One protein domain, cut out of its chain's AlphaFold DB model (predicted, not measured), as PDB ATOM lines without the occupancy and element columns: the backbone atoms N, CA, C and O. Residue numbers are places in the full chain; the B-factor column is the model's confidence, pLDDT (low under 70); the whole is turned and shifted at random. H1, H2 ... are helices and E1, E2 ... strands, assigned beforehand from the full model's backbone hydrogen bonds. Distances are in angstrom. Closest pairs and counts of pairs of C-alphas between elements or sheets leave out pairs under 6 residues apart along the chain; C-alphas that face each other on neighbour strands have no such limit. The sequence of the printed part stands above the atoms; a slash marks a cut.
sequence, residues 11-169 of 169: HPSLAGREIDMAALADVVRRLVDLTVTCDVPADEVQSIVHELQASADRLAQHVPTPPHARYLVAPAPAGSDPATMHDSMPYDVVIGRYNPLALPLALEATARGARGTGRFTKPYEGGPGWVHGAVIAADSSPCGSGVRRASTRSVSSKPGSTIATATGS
ATOM      1  N   HIS A  11     168.213 149.444 134.833       81.75
ATOM      2  CA  HIS A  11     168.379 149.159 133.414       81.75
ATOM      3  C   HIS A  11     169.305 150.189 132.742       81.75
ATOM      4  O   HIS A  11     169.004 151.384 132.770       81.75
ATOM      5  N   PRO A  12     170.383 149.773 132.047       84.31
ATOM      6  CA  PRO A  12     171.380 150.696 131.486       84.31
ATOM      7  C   PRO A  12     170.797 151.678 130.453       84.31
ATOM      8  O   PRO A  12     171.203 152.838 130.378       84.31
ATOM      9  N   SER A  13     169.785 151.261 129.685       85.25
ATOM     10  CA  SER A  13     169.066 152.163 128.766       85.25
ATOM     11  C   SER A  13     168.202 153.223 129.457       85.25
ATOM     12  O   SER A  13     167.801 154.175 128.797       85.25
ATOM     13  N   LEU A  14     167.908 153.073 130.750       87.06
ATOM     14  CA  LEU A  14     166.970 153.925 131.483       87.06
ATOM     15  C   LEU A  14     167.627 154.740 132.587       87.06
ATOM     16  O   LEU A  14     167.128 155.822 132.868       87.06
ATOM     17  N   ALA A  15     168.719 154.248 133.175       86.25
ATOM     18  CA  ALA A  15     169.412 154.898 134.281       86.25
ATOM     19  C   ALA A  15     169.681 156.386 133.984       86.25
ATOM     20  O   ALA A  15     170.441 156.719 133.070       86.25
ATOM     21  N   GLY A  16     169.029 157.272 134.745       86.69
ATOM     22  CA  GLY A  16     169.156 158.729 134.625       86.69
ATOM     23  C   GLY A  16     168.404 159.367 133.449       86.69
ATOM     24  O   GLY A  16     168.562 160.561 133.211       86.69
ATOM     25  N   ARG A  17     167.612 158.594 132.701       89.50
ATOM     26  CA  ARG A  17     166.815 159.021 131.532       89.50
ATOM     27  C   ARG A  17     165.352 158.591 131.642       89.50
ATOM     28  O   ARG A  17     164.628 158.552 130.652       89.50
ATOM     29  N   GLU A  18     164.896 158.230 132.835       88.00
ATOM     30  CA  GLU A  18     163.590 157.618 133.071       88.00
ATOM     31  C   GLU A  18     162.440 158.535 132.646       88.00
ATOM     32  O   GLU A  18     161.446 158.064 132.103       88.00
ATOM     33  N   ILE A  19     162.563 159.841 132.881       89.69
ATOM     34  CA  ILE A  19     161.527 160.814 132.508       89.69
ATOM     35  C   ILE A  19     161.447 160.936 130.984       89.69
ATOM     36  O   ILE A  19     160.363 160.807 130.416       89.69
ATOM     37  N   ASP A  20     162.592 161.100 130.323       92.75
ATOM     38  CA  ASP A  20     162.662 161.293 128.873       92.75
ATOM     39  C   ASP A  20     162.210 160.042 128.116       92.75
ATOM     40  O   ASP A  20     161.432 160.121 127.166       92.75
ATOM     41  N   MET A  21     162.629 158.861 128.575       92.12
ATOM     42  CA  MET A  21     162.225 157.590 127.972       92.12
ATOM     43  C   MET A  21     160.738 157.296 128.192       92.12
ATOM     44  O   MET A  21     160.091 156.719 127.316       92.12
ATOM     45  N   ALA A  22     160.171 157.701 129.332       90.56
ATOM     46  CA  ALA A  22     158.736 157.599 129.569       90.56
ATOM     47  C   ALA A  22     157.946 158.544 128.647       90.56
ATOM     48  O   ALA A  22     156.952 158.118 128.057       90.56
ATOM     49  N   ALA A  23     158.416 159.784 128.474       93.00
ATOM     50  CA  ALA A  23     157.821 160.758 127.561       93.00
ATOM     51  C   ALA A  23     157.886 160.288 126.099       93.00
ATOM     52  O   ALA A  23     156.888 160.372 125.383       93.00
ATOM     53  N   LEU A  24     159.018 159.721 125.669       95.00
ATOM     54  CA  LEU A  24     159.153 159.115 124.343       95.00
ATOM     55  C   LEU A  24     158.128 157.995 124.142       95.00
ATOM     56  O   LEU A  24     157.413 157.985 123.141       95.00
ATOM     57  N   ALA A  25     158.007 157.078 125.106       93.81
ATOM     58  CA  ALA A  25     157.025 156.003 125.028       93.81
ATOM     59  C   ALA A  25     155.579 156.541 124.976       93.81
ATOM     60  O   ALA A  25     154.760 155.990 124.245       93.81
ATOM     61  N   ASP A  26     155.260 157.624 125.694       93.06
ATOM     62  CA  ASP A  26     153.935 158.264 125.650       93.06
ATOM     63  C   ASP A  26     153.626 158.901 124.291       93.06
ATOM     64  O   ASP A  26     152.519 158.736 123.773       93.06
ATOM     65  N   VAL A  27     154.603 159.574 123.677       95.81
ATOM     66  CA  VAL A  27     154.458 160.118 122.319       95.81
ATOM     67  C   VAL A  27     154.221 158.989 121.317       95.81
ATOM     68  O   VAL A  27     153.291 159.072 120.516       95.81
ATOM     69  N   VAL A  28     154.993 157.902 121.393       96.31
ATOM     70  CA  VAL A  28     154.827 156.762 120.481       96.31
ATOM     71  C   VAL A  28     153.481 156.063 120.698       96.31
ATOM     72  O   VAL A  28     152.817 155.741 119.717       96.31
ATOM     73  N   ARG A  29     153.006 155.897 121.942       93.50
ATOM     74  CA  ARG A  29     151.645 155.388 122.222       93.50
ATOM     75  C   ARG A  29     150.570 156.228 121.549       93.50
ATOM     76  O   ARG A  29     149.649 155.686 120.949       93.50
ATOM     77  N   ARG A  30     150.691 157.555 121.640       93.81
ATOM     78  CA  ARG A  30     149.762 158.473 120.979       93.81
ATOM     79  C   ARG A  30     149.808 158.314 119.459       93.81
ATOM     80  O   ARG A  30     148.755 158.318 118.837       93.81
ATOM     81  N   LEU A  31     150.993 158.154 118.870       95.19
ATOM     82  CA  LEU A  31     151.124 157.894 117.433       95.19
ATOM     83  C   LEU A  31     150.450 156.575 117.034       95.19
ATOM     84  O   LEU A  31     149.720 156.564 116.051       95.19
ATOM     85  N   VAL A  32     150.625 155.503 117.817       94.19
ATOM     86  CA  VAL A  32     149.955 154.206 117.596       94.19
ATOM     87  C   VAL A  32     148.431 154.330 117.651       94.19
ATOM     88  O   VAL A  32     147.746 153.703 116.854       94.19
ATOM     89  N   ASP A  33     147.882 155.132 118.566       92.69
ATOM     90  CA  ASP A  33     146.440 155.406 118.590       92.69
ATOM     91  C   ASP A  33     145.998 156.157 117.328       92.69
ATOM     92  O   ASP A  33     145.056 155.749 116.652       92.69
ATOM     93  N   LEU A  34     146.739 157.202 116.950       95.12
ATOM     94  CA  LEU A  34     146.405 158.032 115.798       95.12
ATOM     95  C   LEU A  34     146.473 157.280 114.467       95.12
ATOM     96  O   LEU A  34     145.666 157.589 113.594       95.12
ATOM     97  N   THR A  35     147.345 156.277 114.308       93.94
ATOM     98  CA  THR A  35     147.457 155.521 113.043       93.94
ATOM     99  C   THR A  35     146.180 154.778 112.654       93.94
ATOM    100  O   THR A  35     146.006 154.455 111.481       93.94
ATOM    101  N   VAL A  36     145.289 154.509 113.611       92.81
ATOM    102  CA  VAL A  36     144.021 153.802 113.376       92.81
ATOM    103  C   VAL A  36     142.788 154.684 113.575       92.81
ATOM    104  O   VAL A  36     141.666 154.205 113.415       92.81
ATOM    105  N   THR A  37     142.963 155.959 113.936       92.69
ATOM    106  CA  THR A  37     141.843 156.879 114.201       92.69
ATOM    107  C   THR A  37     141.870 158.167 113.393       92.69
ATOM    108  O   THR A  37     140.866 158.878 113.395       92.69
ATOM    109  N   CYS A  38     143.001 158.534 112.788       93.00
ATOM    110  CA  CYS A  38     143.116 159.794 112.063       93.00
ATOM    111  C   CYS A  38     142.526 159.703 110.646       93.00
ATOM    112  O   CYS A  38     142.522 158.646 110.019       93.00
ATOM    113  N   ASP A  39     142.038 160.840 110.156       94.31
ATOM    114  CA  ASP A  39     141.632 161.059 108.768       94.31
ATOM    115  C   ASP A  39     142.435 162.262 108.267       94.31
ATOM    116  O   ASP A  39     142.145 163.409 108.615       94.31
ATOM    117  N   VAL A  40     143.553 161.983 107.598       92.06
ATOM    118  CA  VAL A  40     144.579 162.970 107.239       92.06
ATOM    119  C   VAL A  40     144.772 162.950 105.717       92.06
ATOM    120  O   VAL A  40     144.850 161.860 105.143       92.06
ATOM    121  N   PRO A  41     144.869 164.116 105.047       95.50
ATOM    122  CA  PRO A  41     145.174 164.193 103.619       95.50
ATOM    123  C   PRO A  41     146.473 163.469 103.236       95.50
ATOM    124  O   PRO A  41     147.411 163.369 104.026       95.50
ATOM    125  N   ALA A  42     146.541 162.952 102.007       93.31
ATOM    126  CA  ALA A  42     147.642 162.089 101.575       93.31
ATOM    127  C   ALA A  42     149.019 162.782 101.576       93.31
ATOM    128  O   ALA A  42     150.022 162.151 101.903       93.31
ATOM    129  N   ASP A  43     149.068 164.062 101.217       94.94
ATOM    130  CA  ASP A  43     150.270 164.899 101.243       94.94
ATOM    131  C   ASP A  43     150.783 165.116 102.673       94.94
ATOM    132  O   ASP A  43     151.973 164.946 102.945       94.94
ATOM    133  N   GLU A  44     149.874 165.381 103.607       96.88
ATOM    134  CA  GLU A  44     150.198 165.519 105.027       96.88
ATOM    135  C   GLU A  44     150.709 164.190 105.619       96.88
ATOM    136  O   GLU A  44     151.711 164.169 106.337       96.88
ATOM    137  N   VAL A  45     150.112 163.046 105.252       96.00
ATOM    138  CA  VAL A  45     150.617 161.716 105.655       96.00
ATOM    139  C   VAL A  45     152.052 161.494 105.172       96.00
ATOM    140  O   VAL A  45     152.879 160.991 105.932       96.00
ATOM    141  N   GLN A  46     152.378 161.870 103.931       96.06
ATOM    142  CA  GLN A  46     153.737 161.727 103.397       96.06
ATOM    143  C   GLN A  46     154.753 162.576 104.168       96.06
ATOM    144  O   GLN A  46     155.845 162.091 104.473       96.06
ATOM    145  N   SER A  47     154.385 163.812 104.517       97.38
ATOM    146  CA  SER A  47     155.227 164.693 105.329       97.38
ATOM    147  C   SER A  47     155.503 164.086 106.711       97.38
ATOM    148  O   SER A  47     156.665 163.931 107.094       97.38
ATOM    149  N   ILE A  48     154.458 163.615 107.400       97.12
ATOM    150  CA  ILE A  48     154.574 162.966 108.715       97.12
ATOM    151  C   ILE A  48     155.447 161.706 108.638       97.12
ATOM    152  O   ILE A  48     156.305 161.489 109.494       97.12
ATOM    153  N   VAL A  49     155.266 160.865 107.613       97.19
ATOM    154  CA  VAL A  49     156.080 159.652 107.428       97.19
ATOM    155  C   VAL A  49     157.565 159.999 107.314       97.19
ATOM    156  O   VAL A  49     158.384 159.347 107.963       97.19
ATOM    157  N   HIS A  50     157.914 161.036 106.551       98.00
ATOM    158  CA  HIS A  50     159.301 161.472 106.402       98.00
ATOM    159  C   HIS A  50     159.910 161.936 107.739       98.00
ATOM    160  O   HIS A  50     161.033 161.562 108.082       98.00
ATOM    161  N   GLU A  51     159.164 162.697 108.544       97.88
ATOM    162  CA  GLU A  51     159.612 163.137 109.874       97.88
ATOM    163  C   GLU A  51     159.819 161.969 110.849       97.88
ATOM    164  O   GLU A  51     160.806 161.928 111.599       97.88
ATOM    165  N   LEU A  52     158.909 160.991 110.828       97.38
ATOM    166  CA  LEU A  52     159.000 159.799 111.670       97.38
ATOM    167  C   LEU A  52     160.168 158.897 111.255       97.38
ATOM    168  O   LEU A  52     160.856 158.374 112.131       97.38
ATOM    169  N   GLN A  53     160.438 158.758 109.954       98.12
ATOM    170  CA  GLN A  53     161.602 158.028 109.440       98.12
ATOM    171  C   GLN A  53     162.909 158.677 109.897       98.12
ATOM    172  O   GLN A  53     163.736 158.010 110.516       98.12
ATOM    173  N   ALA A  54     163.054 159.991 109.714       98.12
ATOM    174  CA  ALA A  54     164.239 160.715 110.172       98.12
ATOM    175  C   ALA A  54     164.446 160.590 111.694       98.12
ATOM    176  O   ALA A  54     165.573 160.472 112.180       98.12
ATOM    177  N   SER A  55     163.358 160.588 112.468       97.88
ATOM    178  CA  SER A  55     163.410 160.377 113.918       97.88
ATOM    179  C   SER A  55     163.833 158.949 114.280       97.88
ATOM    180  O   SER A  55     164.659 158.763 115.177       97.88
ATOM    181  N   ALA A  56     163.314 157.943 113.572       96.94
ATOM    182  CA  ALA A  56     163.684 156.544 113.759       96.94
ATOM    183  C   ALA A  56     165.162 156.298 113.424       96.94
ATOM    184  O   ALA A  56     165.855 155.650 114.209       96.94
ATOM    185  N   ASP A  57     165.669 156.879 112.335       98.06
ATOM    186  CA  ASP A  57     167.076 156.768 111.937       98.06
ATOM    187  C   ASP A  57     168.014 157.366 112.992       98.06
ATOM    188  O   ASP A  57     169.032 156.766 113.348       98.06
ATOM    189  N   ARG A  58     167.646 158.515 113.574       97.56
ATOM    190  CA  ARG A  58     168.390 159.120 114.691       97.56
ATOM    191  C   ARG A  58     168.410 158.218 115.922       97.56
ATOM    192  O   ARG A  58     169.450 158.079 116.555       97.56
ATOM    193  N   LEU A  59     167.289 157.581 116.266       95.38
ATOM    194  CA  LEU A  59     167.245 156.626 117.380       95.38
ATOM    195  C   LEU A  59     168.077 155.369 117.084       95.38
ATOM    196  O   LEU A  59     168.762 154.869 117.977       95.38
ATOM    197  N   ALA A  60     168.064 154.886 115.839       94.75
ATOM    198  CA  ALA A  60     168.805 153.702 115.412       94.75
ATOM    199  C   ALA A  60     170.326 153.863 115.591       94.75
ATOM    200  O   ALA A  60     171.002 152.907 115.972       94.75
ATOM    201  N   GLN A  61     170.856 155.080 115.420       96.19
ATOM    202  CA  GLN A  61     172.270 155.407 115.669       96.19
ATOM    203  C   GLN A  61     172.703 155.202 117.130       96.19
ATOM    204  O   GLN A  61     173.894 155.087 117.413       96.19
ATOM    205  N   HIS A  62     171.752 155.145 118.065       93.50
ATOM    206  CA  HIS A  62     172.006 154.969 119.494       93.50
ATOM    207  C   HIS A  62     171.689 153.555 120.000       93.50
ATOM    208  O   HIS A  62     171.679 153.328 121.212       93.50
ATOM    209  N   VAL A  63     171.440 152.597 119.102       91.44
ATOM    210  CA  VAL A  63     171.234 151.195 119.480       91.44
ATOM    211  C   VAL A  63     172.590 150.558 119.818       91.44
ATOM    212  O   VAL A  63     173.458 150.462 118.948       91.44
ATOM    213  N   PRO A  64     172.810 150.112 121.069       88.81
ATOM    214  CA  PRO A  64     174.076 149.513 121.468       88.81
ATOM    215  C   PRO A  64     174.285 148.150 120.798       88.81
ATOM    216  O   PRO A  64     173.331 147.423 120.517       88.81
ATOM    217  N   THR A  65     175.552 147.792 120.579       86.56
ATOM    218  CA  THR A  65     175.964 146.480 120.060       86.56
ATOM    219  C   THR A  65     176.915 145.810 121.065       86.56
ATOM    220  O   THR A  65     178.025 146.311 121.249       86.56
ATOM    221  N   PRO A  66     176.521 144.700 121.721       86.25
ATOM    222  CA  PRO A  66     175.221 144.033 121.617       86.25
ATOM    223  C   PRO A  66     174.083 144.841 122.282       86.25
ATOM    224  O   PRO A  66     174.347 145.630 123.194       86.25
ATOM    225  N   PRO A  67     172.815 144.633 121.874       85.38
ATOM    226  CA  PRO A  67     171.673 145.244 122.548       85.38
ATOM    227  C   PRO A  67     171.617 144.868 124.032       85.38
ATOM    228  O   PRO A  67     171.914 143.732 124.408       85.38
ATOM    229  N   HIS A  68     171.189 145.803 124.882       83.62
ATOM    230  CA  HIS A  68     170.942 145.501 126.292       83.62
ATOM    231  C   HIS A  68     169.813 144.472 126.448       83.62
ATOM    232  O   HIS A  68     168.838 144.472 125.690       83.62
ATOM    233  N   ALA A  69     169.928 143.606 127.457       80.31
ATOM    234  CA  ALA A  69     168.870 142.667 127.801       80.31
ATOM    235  C   ALA A  69     167.610 143.431 128.233       80.31
ATOM    236  O   ALA A  69     167.671 144.246 129.144       80.31
ATOM    237  N   ARG A  70     166.463 143.132 127.609       73.00
ATOM    238  CA  ARG A  70     165.174 143.791 127.912       73.00
ATOM    239  C   ARG A  70     164.674 143.538 129.337       73.00
ATOM    240  O   ARG A  70     163.883 144.324 129.852       73.00
ATOM    241  N   TYR A  71     165.123 142.441 129.941       70.19
ATOM    242  CA  TYR A  71     164.788 142.025 131.297       70.19
ATOM    243  C   TYR A  71     166.073 141.933 132.113       70.19
ATOM    244  O   TYR A  71     167.021 141.254 131.711       70.19
ATOM    245  N   LEU A  72     166.094 142.594 133.266       62.91
ATOM    246  CA  LEU A  72     167.158 142.425 134.245       62.91
ATOM    247  C   LEU A  72     166.743 141.282 135.175       62.91
ATOM    248  O   LEU A  72     165.917 141.457 136.061       62.91
ATOM    249  N   VAL A  73     167.259 140.081 134.927       52.62
ATOM    250  CA  VAL A  73     167.037 138.897 135.780       52.62
ATOM    251  C   VAL A  73     167.666 139.195 137.157       52.62
ATOM    252  O   VAL A  73     168.809 139.632 137.207       52.62
ATOM    253  N   ALA A  74     167.009 139.053 138.310       50.00
ATOM    254  CA  ALA A  74     166.078 138.014 138.738       50.00
ATOM    255  C   ALA A  74     164.633 138.499 138.964       50.00
ATOM    256  O   ALA A  74     164.436 139.642 139.378       50.00
ATOM    257  N   PRO A  75     163.622 137.623 138.758       50.47
ATOM    258  CA  PRO A  75     162.263 137.904 139.201       50.47
ATOM    259  C   PRO A  75     162.301 138.273 140.683       50.47
ATOM    260  O   PRO A  75     162.890 137.553 141.496       50.47
ATOM    261  N   ALA A  76     161.716 139.420 141.015       50.28
ATOM    262  CA  ALA A  76     161.600 139.831 142.398       50.28
ATOM    263  C   ALA A  76     160.870 138.714 143.181       50.28
ATOM    264  O   ALA A  76     159.931 138.108 142.650       50.28
ATOM    265  N   PRO A  77     161.340 138.355 144.389       49.16
ATOM    266  CA  PRO A  77     160.735 137.278 145.162       49.16
ATOM    267  C   PRO A  77     159.247 137.560 145.399       49.16
ATOM    268  O   PRO A  77     158.850 138.710 145.583       49.16
ATOM    269  N   ALA A  78     158.425 136.506 145.397       46.00
ATOM    270  CA  ALA A  78     156.981 136.608 145.596       46.00
ATOM    271  C   ALA A  78     156.643 137.501 146.808       46.00
ATOM    272  O   ALA A  78     157.126 137.251 147.912       46.00
ATOM    273  N   GLY A  79     155.817 138.532 146.600       48.84
ATOM    274  CA  GLY A  79     155.481 139.527 147.629       48.84
ATOM    275  C   GLY A  79     156.310 140.818 147.584       48.84
ATOM    276  O   GLY A  79     156.154 141.664 148.460       48.84
ATOM    277  N   SER A  80     157.167 140.994 146.577       53.31
ATOM    278  CA  SER A  80     157.824 142.269 146.287       53.31
ATOM    279  C   SER A  80     156.820 143.370 145.917       53.31
ATOM    280  O   SER A  80     155.806 143.106 145.270       53.31
ATOM    281  N   ASP A  81     157.126 144.610 146.308       56.31
ATOM    282  CA  ASP A  81     156.325 145.805 146.006       56.31
ATOM    283  C   ASP A  81     156.020 145.887 144.493       56.31
ATOM    284  O   ASP A  81     156.954 145.816 143.699       56.31
ATOM    285  N   PRO A  82     154.764 146.039 144.042       54.44
ATOM    286  CA  PRO A  82     154.410 146.223 142.630       54.44
ATOM    287  C   PRO A  82     155.189 147.322 141.901       54.44
ATOM    288  O   PRO A  82     155.400 147.199 140.696       54.44
ATOM    289  N   ALA A  83     155.683 148.350 142.601       54.81
ATOM    290  CA  ALA A  83     156.605 149.326 142.015       54.81
ATOM    291  C   ALA A  83     157.875 148.653 141.447       54.81
ATOM    292  O   ALA A  83     158.365 149.032 140.385       54.81
ATOM    293  N   THR A  84     158.340 147.567 142.075       60.16
ATOM    294  CA  THR A  84     159.480 146.756 141.612       60.16
ATOM    295  C   THR A  84     159.176 145.916 140.367       60.16
ATOM    296  O   THR A  84     160.109 145.459 139.703       60.16
ATOM    297  N   MET A  85     157.903 145.727 139.991       62.91
ATOM    298  CA  MET A  85     157.546 145.034 138.743       62.91
ATOM    299  C   MET A  85     157.856 145.901 137.517       62.91
ATOM    300  O   MET A  85     158.439 145.410 136.553       62.91
ATOM    301  N   HIS A  86     157.557 147.205 137.570       65.25
ATOM    302  CA  HIS A  86     157.953 148.139 136.509       65.25
ATOM    303  C   HIS A  86     159.480 148.256 136.382       65.25
ATOM    304  O   HIS A  86     159.989 148.385 135.270       65.25
ATOM    305  N   ASP A  87     160.206 148.165 137.498       66.75
ATOM    306  CA  ASP A  87     161.670 148.262 137.510       66.75
ATOM    307  C   ASP A  87     162.368 146.983 137.019       66.75
ATOM    308  O   ASP A  87     163.423 147.059 136.386       66.75
ATOM    309  N   SER A  88     161.790 145.806 137.285       67.81
ATOM    310  CA  SER A  88     162.332 144.507 136.845       67.81
ATOM    311  C   SER A  88     161.966 144.166 135.400       67.81
ATOM    312  O   SER A  88     162.736 143.501 134.700       67.81
ATOM    313  N   MET A  89     160.816 144.655 134.926       74.81
ATOM    314  CA  MET A  89     160.288 144.387 133.588       74.81
ATOM    315  C   MET A  89     159.915 145.681 132.832       74.81
ATOM    316  O   MET A  89     158.788 145.835 132.357       74.81
ATOM    317  N   PRO A  90     160.866 146.620 132.653       82.12
ATOM    318  CA  PRO A  90     160.581 147.961 132.136       82.12
ATOM    319  C   PRO A  90     160.059 147.994 130.692       82.12
ATOM    320  O   PRO A  90     159.358 148.936 130.309       82.12
ATOM    321  N   TYR A  91     160.391 146.973 129.897       84.38
ATOM    322  CA  TYR A  91     160.005 146.841 128.489       84.38
ATOM    323  C   TYR A  91     158.999 145.716 128.224       84.38
ATOM    324  O   TYR A  91     158.761 145.373 127.063       84.38
ATOM    325  N   ASP A  92     158.409 145.128 129.266       84.56
ATOM    326  CA  ASP A  92     157.365 144.116 129.104       84.56
ATOM    327  C   ASP A  92     156.163 144.654 128.313       84.56
ATOM    328  O   ASP A  92     155.858 145.844 128.354       84.56
ATOM    329  N   VAL A  93     155.503 143.786 127.547       83.75
ATOM    330  CA  VAL A  93     154.410 144.178 126.642       83.75
ATOM    331  C   VAL A  93     153.084 144.426 127.365       83.75
ATOM    332  O   VAL A  93     152.166 144.976 126.768       83.75
ATOM    333  N   VAL A  94     152.970 144.042 128.634       79.31
ATOM    334  CA  VAL A  94     151.779 144.256 129.459       79.31
ATOM    335  C   VAL A  94     152.023 145.385 130.453       79.31
ATOM    336  O   VAL A  94     151.275 146.359 130.466       79.31
ATOM    337  N   ILE A  95     153.091 145.289 131.250       77.56
ATOM    338  CA  ILE A  95     153.359 146.213 132.367       77.56
ATOM    339  C   ILE A  95     154.520 147.187 132.113       77.56
ATOM    340  O   ILE A  95     154.810 148.038 132.957       77.56
ATOM    341  N   GLY A  96     155.222 147.089 130.984       84.88
ATOM    342  CA  GLY A  96     156.433 147.869 130.738       84.88
ATOM    343  C   GLY A  96     156.156 149.351 130.486       84.88
ATOM    344  O   GLY A  96     155.735 149.742 129.398       84.88
ATOM    345  N   ARG A  97     156.481 150.221 131.455       85.88
ATOM    346  CA  ARG A  97     156.295 151.684 131.343       85.88
ATOM    347  C   ARG A  97     156.998 152.293 130.126       85.88
ATOM    348  O   ARG A  97     156.545 153.315 129.607       85.88
ATOM    349  N   TYR A  98     158.070 151.669 129.649       88.44
ATOM    350  CA  TYR A  98     158.891 152.160 128.542       88.44
ATOM    351  C   TYR A  98     158.604 151.449 127.216       88.44
ATOM    352  O   TYR A  98     159.212 151.782 126.202       88.44
ATOM    353  N   ASN A  99     157.669 150.492 127.201       89.88
ATOM    354  CA  ASN A  99     157.198 149.845 125.985       89.88
ATOM    355  C   ASN A  99     155.919 150.542 125.480       89.88
ATOM    356  O   ASN A  99     154.914 150.552 126.195       89.88
ATOM    357  N   PRO A 100     155.911 151.128 124.271       90.56
ATOM    358  CA  PRO A 100     154.728 151.797 123.740       90.56
ATOM    359  C   PRO A 100     153.597 150.838 123.335       90.56
ATOM    360  O   PRO A 100     152.480 151.291 123.124       90.56
ATOM    361  N   LEU A 101     153.853 149.530 123.242       87.75
ATOM    362  CA  LEU A 101     152.798 148.528 123.050       87.75
ATOM    363  C   LEU A 101     152.069 148.199 124.357       87.75
ATOM    364  O   LEU A 101     150.912 147.776 124.323       87.75
ATOM    365  N   ALA A 102     152.733 148.407 125.496       86.25
ATOM    366  CA  ALA A 102     152.149 148.162 126.801       86.25
ATOM    367  C   ALA A 102     151.100 149.212 127.144       86.25
ATOM    368  O   ALA A 102     151.287 150.418 126.921       86.25
ATOM    369  N   LEU A 103     150.009 148.733 127.738       81.12
ATOM    370  CA  LEU A 103     148.982 149.604 128.270       81.12
ATOM    371  C   LEU A 103     149.578 150.376 129.456       81.12
ATOM    372  O   LEU A 103     150.205 149.763 130.322       81.12
ATOM    373  N   PRO A 104     149.397 151.705 129.544       73.38
ATOM    374  CA  PRO A 104     149.825 152.462 130.712       73.38
ATOM    375  C   PRO A 104     148.908 152.123 131.899       73.38
ATOM    376  O   PRO A 104     147.938 152.825 132.185       73.38
ATOM    377  N   LEU A 105     149.194 150.999 132.552       75.81
ATOM    378  CA  LEU A 105     148.513 150.530 133.749       75.81
ATOM    379  C   LEU A 105     149.002 151.328 134.958       75.81
ATOM    380  O   LEU A 105     150.201 151.413 135.217       75.81
ATOM    381  N   ALA A 106     148.069 151.874 135.731       74.50
ATOM    382  CA  ALA A 106     148.335 152.285 137.099       74.50
ATOM    383  C   ALA A 106     148.272 151.037 137.987       74.50
ATOM    384  O   ALA A 106     147.202 150.436 138.127       74.50
ATOM    385  N   LEU A 107     149.414 150.632 138.542       72.00
ATOM    386  CA  LEU A 107     149.514 149.517 139.479       72.00
ATOM    387  C   LEU A 107     149.426 150.025 140.923       72.00
ATOM    388  O   LEU A 107     150.117 150.965 141.304       72.00
ATOM    389  N   GLU A 108     148.601 149.370 141.732       70.19
ATOM    390  CA  GLU A 108     148.471 149.603 143.170       70.19
ATOM    391  C   GLU A 108     148.768 148.308 143.934       70.19
ATOM    392  O   GLU A 108     148.263 147.233 143.588       70.19
ATOM    393  N   ALA A 109     149.573 148.404 144.991       68.69
ATOM    394  CA  ALA A 109     149.788 147.309 145.927       68.69
ATOM    395  C   ALA A 109     148.590 147.146 146.856       68.69
ATOM    396  O   ALA A 109     148.127 148.094 147.480       68.69
ATOM    397  N   THR A 110     148.112 145.917 146.990       71.50
ATOM    398  CA  THR A 110     147.009 145.562 147.880       71.50
ATOM    399  C   THR A 110     147.450 144.446 148.819       71.50
ATOM    400  O   THR A 110     148.387 143.702 148.529       71.50
ATOM    401  N   ALA A 111     146.722 144.252 149.918       67.38
ATOM    402  CA  ALA A 111     146.991 143.168 150.867       67.38
ATOM    403  C   ALA A 111     146.934 141.751 150.245       67.38
ATOM    404  O   ALA A 111     147.384 140.797 150.873       67.38
ATOM    405  N   ARG A 112     146.366 141.599 149.038       67.94
ATOM    406  CA  ARG A 112     146.194 140.315 148.334       67.94
ATOM    407  C   ARG A 112     146.987 140.213 147.024       67.94
ATOM    408  O   ARG A 112     146.811 139.256 146.279       67.94
ATOM    409  N   GLY A 113     147.849 141.187 146.724       69.50
ATOM    410  CA  GLY A 113     148.637 141.231 145.486       69.50
ATOM    411  C   GLY A 113     148.611 142.605 144.821       69.50
ATOM    412  O   GLY A 113     148.460 143.617 145.498       69.50
ATOM    413  N   ALA A 114     148.733 142.657 143.495       68.12
ATOM    414  CA  ALA A 114     148.698 143.902 142.726       68.12
ATOM    415  C   ALA A 114     147.335 144.116 142.048       68.12
ATOM    416  O   ALA A 114     146.715 143.164 141.565       68.12
ATOM    417  N   ARG A 115     146.888 145.371 141.980       73.44
ATOM    418  CA  ARG A 115     145.731 145.804 141.193       73.44
ATOM    419  C   ARG A 115     146.185 146.748 140.089       73.44
ATOM    420  O   ARG A 115     146.667 147.835 140.379       73.44
ATOM    421  N   GLY A 116     145.989 146.352 138.835       72.81
ATOM    422  CA  GLY A 116     146.205 147.213 137.673       72.81
ATOM    423  C   GLY A 116     144.912 147.865 137.196       72.81
ATOM    424  O   GLY A 116     143.882 147.193 137.097       72.81
ATOM    425  N   THR A 117     144.965 149.164 136.898       77.88
ATOM    426  CA  THR A 117     143.878 149.905 136.243       77.88
ATOM    427  C   THR A 117     144.406 150.608 135.000       77.88
ATOM    428  O   THR A 117     145.357 151.379 135.076       77.88
ATOM    429  N   GLY A 118     143.762 150.384 133.857       79.19
ATOM    430  CA  GLY A 118     144.086 151.065 132.606       79.19
ATOM    431  C   GLY A 118     142.885 151.151 131.673       79.19
ATOM    432  O   GLY A 118     141.853 150.506 131.887       79.19
ATOM    433  N   ARG A 119     143.019 151.978 130.635       82.81
ATOM    434  CA  ARG A 119     141.987 152.197 129.617       82.81
ATOM    435  C   ARG A 119     142.491 151.722 128.266       82.81
ATOM    436  O   ARG A 119     143.363 152.367 127.693       82.81
ATOM    437  N   PHE A 120     141.885 150.665 127.736       83.44
ATOM    438  CA  PHE A 120     142.144 150.238 126.364       83.44
ATOM    439  C   PHE A 120     141.603 151.260 125.365       83.44
ATOM    440  O   PHE A 120     140.482 151.760 125.505       83.44
ATOM    441  N   THR A 121     142.421 151.559 124.364       86.12
ATOM    442  CA  THR A 121     142.111 152.450 123.245       86.12
ATOM    443  C   THR A 121     141.885 151.653 121.954       86.12
ATOM    444  O   THR A 121     141.891 150.420 121.967       86.12
ATOM    445  N   LYS A 122     141.653 152.354 120.838       86.38
ATOM    446  CA  LYS A 122     141.316 151.756 119.537       86.38
ATOM    447  C   LYS A 122     142.316 150.702 119.029       86.38
ATOM    448  O   LYS A 122     141.849 149.681 118.533       86.38
ATOM    449  N   PRO A 123     143.641 150.847 119.218       87.94
ATOM    450  CA  PRO A 123     144.620 149.822 118.847       87.94
ATOM    451  C   PRO A 123     144.410 148.433 119.466       87.94
ATOM    452  O   PRO A 123     144.902 147.447 118.928       87.94
ATOM    453  N   TYR A 124     143.699 148.333 120.592       86.00
ATOM    454  CA  TYR A 124     143.472 147.066 121.297       86.00
ATOM    455  C   TYR A 124     142.102 146.442 120.988       86.00
ATOM    456  O   TYR A 124     141.707 145.451 121.611       86.00
ATOM    457  N   GLU A 125     141.346 147.037 120.067       85.50
ATOM    458  CA  GLU A 125     140.013 146.590 119.680       85.50
ATOM    459  C   GLU A 125     140.092 145.315 118.826       85.50
ATOM    460  O   GLU A 125     140.866 145.228 117.877       85.50
ATOM    461  N   GLY A 126     139.302 144.298 119.179       79.19
ATOM    462  CA  GLY A 126     139.230 143.040 118.426       79.19
ATOM    463  C   GLY A 126     137.962 142.909 117.599       79.19
ATOM    464  O   GLY A 126     138.010 142.486 116.449       79.19
ATOM    465  N   GLY A 127     136.832 143.274 118.197       75.25
ATOM    466  CA  GLY A 127     135.552 143.444 117.516       75.25
ATOM    467  C   GLY A 127     134.979 144.826 117.838       75.25
ATOM    468  O   GLY A 127     135.444 145.441 118.796       75.25
ATOM    469  N   PRO A 128     133.968 145.315 117.099       82.81
ATOM    470  CA  PRO A 128     133.475 146.687 117.230       82.81
ATOM    471  C   PRO A 128     133.108 147.072 118.673       82.81
ATOM    472  O   PRO A 128     132.118 146.588 119.219       82.81
ATOM    473  N   GLY A 129     133.904 147.940 119.297       78.00
ATOM    474  CA  GLY A 129     133.742 148.408 120.679       78.00
ATOM    475  C   GLY A 129     134.208 147.445 121.781       78.00
ATOM    476  O   GLY A 129     134.036 147.766 122.959       78.00
ATOM    477  N   TRP A 130     134.813 146.305 121.434       80.50
ATOM    478  CA  TRP A 130     135.281 145.278 122.371       80.50
ATOM    479  C   TRP A 130     136.799 145.120 122.320       80.50
ATOM    480  O   TRP A 130     137.395 145.009 121.247       80.50
ATOM    481  N   VAL A 131     137.432 145.029 123.491       82.06
ATOM    482  CA  VAL A 131     138.861 144.696 123.587       82.06
ATOM    483  C   VAL A 131     139.087 143.290 123.050       82.06
ATOM    484  O   VAL A 131     138.325 142.368 123.347       82.06
ATOM    485  N   HIS A 132     140.140 143.124 122.258       77.81
ATOM    486  CA  HIS A 132     140.494 141.835 121.695       77.81
ATOM    487  C   HIS A 132     140.789 140.814 122.809       77.81
ATOM    488  O   HIS A 132     141.556 141.083 123.735       77.81
ATOM    489  N   GLY A 133     140.210 139.613 122.718       68.06
ATOM    490  CA  GLY A 133     140.329 138.592 123.768       68.06
ATOM    491  C   GLY A 133     141.775 138.182 124.066       68.06
ATOM    492  O   GLY A 133     142.121 137.977 125.226       68.06
ATOM    493  N   ALA A 134     142.647 138.146 123.050       67.12
ATOM    494  CA  ALA A 134     144.070 137.863 123.251       67.12
ATOM    495  C   ALA A 134     144.808 138.975 124.021       67.12
ATOM    496  O   ALA A 134     145.740 138.674 124.759       67.12
ATOM    497  N   VAL A 135     144.368 140.236 123.917       75.12
ATOM    498  CA  VAL A 135     144.932 141.348 124.704       75.12
ATOM    499  C   VAL A 135     144.567 141.180 126.178       75.12
ATOM    500  O   VAL A 135     145.426 141.309 127.044       75.12
ATOM    501  N   ILE A 136     143.316 140.803 126.465       69.31
ATOM    502  CA  ILE A 136     142.875 140.483 127.830       69.31
ATOM    503  C   ILE A 136     143.634 139.267 128.375       69.31
ATOM    504  O   ILE A 136     144.060 139.269 129.526       69.31
ATOM    505  N   ALA A 137     143.814 138.226 127.559       69.56
ATOM    506  CA  ALA A 137     144.540 137.027 127.962       69.56
ATOM    507  C   ALA A 137     146.011 137.335 128.290       69.56
ATOM    508  O   ALA A 137     146.521 136.867 129.310       69.56
ATOM    509  N   ALA A 138     146.667 138.164 127.473       61.91
ATOM    510  CA  ALA A 138     148.027 138.631 127.716       61.91
ATOM    511  C   ALA A 138     148.123 139.436 129.021       61.91
ATOM    512  O   ALA A 138     148.969 139.122 129.851       61.91
ATOM    513  N   ASP A 139     147.205 140.379 129.253       59.47
ATOM    514  CA  ASP A 139     147.130 141.158 130.500       59.47
ATOM    515  C   ASP A 139     146.895 140.279 131.740       59.47
ATOM    516  O   ASP A 139     147.463 140.496 132.808       59.47
ATOM    517  N   SER A 140     146.092 139.224 131.588       53.69
ATOM    518  CA  SER A 140     145.795 138.276 132.664       53.69
ATOM    519  C   SER A 140     146.881 137.230 132.923       53.69
ATOM    520  O   SER A 140     146.768 136.461 133.883       53.69
ATOM    521  N   SER A 141     147.893 137.149 132.055       46.97
ATOM    522  CA  SER A 141     148.942 136.140 132.173       46.97
ATOM    523  C   SER A 141     149.798 136.419 133.414       46.97
ATOM    524  O   SER A 141     150.156 137.569 133.672       46.97
ATOM    525  N   PRO A 142     150.129 135.395 134.222       49.66
ATOM    526  CA  PRO A 142     150.856 135.598 135.466       49.66
ATOM    527  C   PRO A 142     152.270 136.112 135.183       49.66
ATOM    528  O   PRO A 142     153.146 135.373 134.733       49.66
ATOM    529  N   CYS A 143     152.495 137.385 135.493       45.06
ATOM    530  CA  CYS A 143     153.805 138.014 135.462       45.06
ATOM    531  C   CYS A 143     154.550 137.666 136.764       45.06
ATOM    532  O   CYS A 143     154.467 138.398 137.742       45.06
ATOM    533  N   GLY A 144     155.202 136.496 136.816       39.94
ATOM    534  CA  GLY A 144     155.956 136.039 137.994       39.94
ATOM    535  C   GLY A 144     155.075 135.627 139.191       39.94
ATOM    536  O   GLY A 144     154.148 136.319 139.587       39.94
ATOM    537  N   SER A 145     155.329 134.434 139.736       34.91
ATOM    538  CA  SER A 145     154.703 133.816 140.927       34.91
ATOM    539  C   SER A 145     153.417 134.461 141.500       34.91
ATOM    540  O   SER A 145     153.476 135.275 142.420       34.91
ATOM    541  N   GLY A 146     152.247 133.960 141.078       35.94
ATOM    542  CA  GLY A 146     151.115 133.807 142.006       35.94
ATOM    543  C   GLY A 146     149.858 134.663 141.830       35.94
ATOM    544  O   GLY A 146     149.022 134.619 142.728       35.94
ATOM    545  N   VAL A 147     149.636 135.370 140.717       35.00
ATOM    546  CA  VAL A 147     148.318 135.998 140.473       35.00
ATOM    547  C   VAL A 147     147.312 134.934 140.032       35.00
ATOM    548  O   VAL A 147     147.348 134.427 138.910       35.00
ATOM    549  N   ARG A 148     146.397 134.569 140.933       31.89
ATOM    550  CA  ARG A 148     145.250 133.713 140.630       31.89
ATOM    551  C   ARG A 148     144.043 134.604 140.348       31.89
ATOM    552  O   ARG A 148     143.420 135.095 141.281       31.89
ATOM    553  N   ARG A 149     143.703 134.720 139.056       31.00
ATOM    554  CA  ARG A 149     142.464 135.287 138.477       31.00
ATOM    555  C   ARG A 149     142.516 136.794 138.168       31.00
ATOM    556  O   ARG A 149     142.325 137.627 139.039       31.00
ATOM    557  N   ALA A 150     142.661 137.142 136.890       34.78
ATOM    558  CA  ALA A 150     142.233 138.449 136.394       34.78
ATOM    559  C   ALA A 150     140.705 138.442 136.219       34.78
ATOM    560  O   ALA A 150     140.143 137.464 135.721       34.78
ATOM    561  N   SER A 151     140.018 139.511 136.625       36.44
ATOM    562  CA  SER A 151     138.583 139.677 136.383       36.44
ATOM    563  C   SER A 151     138.337 140.956 135.596       36.44
ATOM    564  O   SER A 151     138.207 142.032 136.164       36.44
ATOM    565  N   THR A 152     138.229 140.871 134.278       37.66
ATOM    566  CA  THR A 152     137.842 142.029 133.470       37.66
ATOM    567  C   THR A 152     136.395 142.432 133.770       37.66
ATOM    568  O   THR A 152     135.444 141.787 133.338       37.66
ATOM    569  N   ARG A 153     136.201 143.525 134.519       34.38
ATOM    570  CA  ARG A 153     134.900 144.203 134.622       34.38
ATOM    571  C   ARG A 153     134.812 145.309 133.579       34.38
ATOM    572  O   ARG A 153     135.254 146.424 133.823       34.38
ATOM    573  N   SER A 154     134.181 145.009 132.444       35.34
ATOM    574  CA  SER A 154     133.742 146.048 131.512       35.34
ATOM    575  C   SER A 154     132.626 146.864 132.166       35.34
ATOM    576  O   SER A 154     131.516 146.369 132.363       35.34
ATOM    577  N   VAL A 155     132.923 148.107 132.547       33.62
ATOM    578  CA  VAL A 155     131.905 149.100 132.907       33.62
ATOM    579  C   VAL A 155     131.909 150.152 131.804       33.62
ATOM    580  O   VAL A 155     132.733 151.064 131.796       33.62
ATOM    581  N   SER A 156     131.014 149.981 130.832       33.12
ATOM    582  CA  SER A 156     130.769 150.968 129.782       33.12
ATOM    583  C   SER A 156     130.001 152.147 130.379       33.12
ATOM    584  O   SER A 156     128.834 152.007 130.737       33.12
ATOM    585  N   SER A 157     130.647 153.308 130.510       30.97
ATOM    586  CA  SER A 157     129.949 154.585 130.735       30.97
ATOM    587  C   SER A 157     129.826 155.418 129.451       30.97
ATOM    588  O   SER A 157     129.035 156.358 129.412       30.97
ATOM    589  N   LYS A 158     130.553 155.046 128.382       29.59
ATOM    590  CA  LYS A 158     130.445 155.572 127.010       29.59
ATOM    591  C   LYS A 158     130.845 154.491 125.988       29.59
ATOM    592  O   LYS A 158     131.718 153.673 126.294       29.59
ATOM    593  N   PRO A 159     130.270 154.495 124.769       29.45
ATOM    594  CA  PRO A 159     130.691 153.585 123.705       29.45
ATOM    595  C   PRO A 159     132.187 153.778 123.397       29.45
ATOM    596  O   PRO A 159     132.627 154.895 123.135       29.45
ATOM    597  N   GLY A 160     132.970 152.694 123.462       35.94
ATOM    598  CA  GLY A 160     134.401 152.693 123.121       35.94
ATOM    599  C   GLY A 160     135.397 152.802 124.286       35.94
ATOM    600  O   GLY A 160     136.570 153.075 124.042       35.94
ATOM    601  N   SER A 161     134.991 152.600 125.546       34.06
ATOM    602  CA  SER A 161     135.938 152.476 126.668       34.06
ATOM    603  C   SER A 161     135.692 151.206 127.482       34.06
ATOM    604  O   SER A 161     134.656 151.088 128.132       34.06
ATOM    605  N   THR A 162     136.663 150.290 127.492       42.66
ATOM    606  CA  THR A 162     136.693 149.157 128.429       42.66
ATOM    607  C   THR A 162     137.750 149.428 129.494       42.66
ATOM    608  O   THR A 162     138.919 149.650 129.174       42.66
ATOM    609  N   ILE A 163     137.332 149.420 130.758       43.62
ATOM    610  CA  ILE A 163     138.227 149.471 131.918       43.62
ATOM    611  C   ILE A 163     138.567 148.023 132.276       43.62
ATOM    612  O   ILE A 163     137.661 147.236 132.539       43.62
ATOM    613  N   ALA A 164     139.847 147.648 132.287       43.94
ATOM    614  CA  ALA A 164     140.265 146.406 132.934       43.94
ATOM    615  C   ALA A 164     140.632 146.675 134.389       43.94
ATOM    616  O   ALA A 164     141.257 147.680 134.720       43.94
ATOM    617  N   THR A 165     140.217 145.753 135.250       40.56
ATOM    618  CA  THR A 165     140.586 145.710 136.662       40.56
ATOM    619  C   THR A 165     141.106 144.311 136.957       40.56
ATOM    620  O   THR A 165     140.335 143.368 137.062       40.56
ATOM    621  N   ALA A 166     142.418 144.138 137.069       39.09
ATOM    622  CA  ALA A 166     142.966 142.872 137.549       39.09
ATOM    623  C   ALA A 166     142.909 142.866 139.086       39.09
ATOM    624  O   ALA A 166     143.433 143.780 139.719       39.09
ATOM    625  N   THR A 167     142.252 141.876 139.696       31.86
ATOM    626  CA  THR A 167     142.201 141.707 141.159       31.86
ATOM    627  C   THR A 167     142.776 140.351 141.545       31.86
ATOM    628  O   THR A 167     142.138 139.335 141.287       31.86
ATOM    629  N   GLY A 168     143.941 140.319 142.194       30.17
ATOM    630  CA  GLY A 168     144.437 139.100 142.842       30.17
ATOM    631  C   GLY A 168     143.575 138.736 144.057       30.17
ATOM    632  O   GLY A 168     143.277 139.606 144.877       30.17
ATOM    633  N   SER A 169     143.123 137.479 144.144       30.41
ATOM    634  CA  SER A 169     142.453 136.920 145.334       30.41
ATOM    635  C   SER A 169     143.408 136.116 146.195       30.41
ATOM    636  O   SER A 169     144.162 135.301 145.615       30.41
TER     637      SER A 169
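What this domain is: This is residues 11 to 169 of the 169 residues of an uncharacterized protein of Actinobacteria bacterium (UniProt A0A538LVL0). This is a flat model: the small sheet E1 E2 E4, with the short helix H4 over one face, and long loops make one side, while two long helices, H1 and H2, make the other. H1 lies between H2 and the sheet, and H2 folds back beyond it as an arm, standing free with residues 42 to 51 and 53 to 60. The printed part has 159 residues with four named helices and four named strands, in the order H1 H2 H3 E1 E2 E3 H4 E4; the sheet, E1 - E2 - E4, is antiparallel. The class is mixed, helices and strands, with 72 residues, under half, in named elements. The whole is only just compact, close to loose, with a radius of gyration of the C-alphas of 17.6 A and spans of 53 by 43 by 23 A.

Where its parts are: H1, residues 18 to 34, begins at C-alpha 18 (163.590, 157.618, 133.071) and is 24.4 A long. H2, residues 42 to 60, is 26.6 A long. H3 is residues 83 to 88, E1 residues 106 to 110, E2 residues 113 to 120, 22.1 A long, E3 residues 125 to 127 and H4 residues 133 to 140. E4, residues 162 to 167, ends at C-alpha 167 (142.201, 141.707, 141.159).

How they stand to each other: E1 and E2 form an antiparallel hairpin, with N 108 and O 115 2.8 A apart. E2 and E4 are antiparallel, with N 166 and O 116 3.4 A apart. H4 is on the sheet, over E4, at a height over the sheet of 9.7 A on a local plane only just fitted, to 6 C-alphas; their closest C-alphas, of Ser 140 and Ala 166, are 7.3 A apart. H3 only grazes the sheet. E3 pairs with no named strand. H1 and H2 are apart, and neither is on the sheet. Every O i to N i+4 pair is within hydrogen-bond range in H1, H2 and H4, and 1 of 2 in H3.

The domain as a whole: The C-alphas farthest apart, of Asp 43 and Ala 111, are 54.3 A apart. The printed part has no cut. The links H2 to H3, H3 to E1 and H4 to E4 are long. The mean pLDDT of the printed part is 73.2; 58 residues are under 70, among them residues 72 to 88 and 136 to 169.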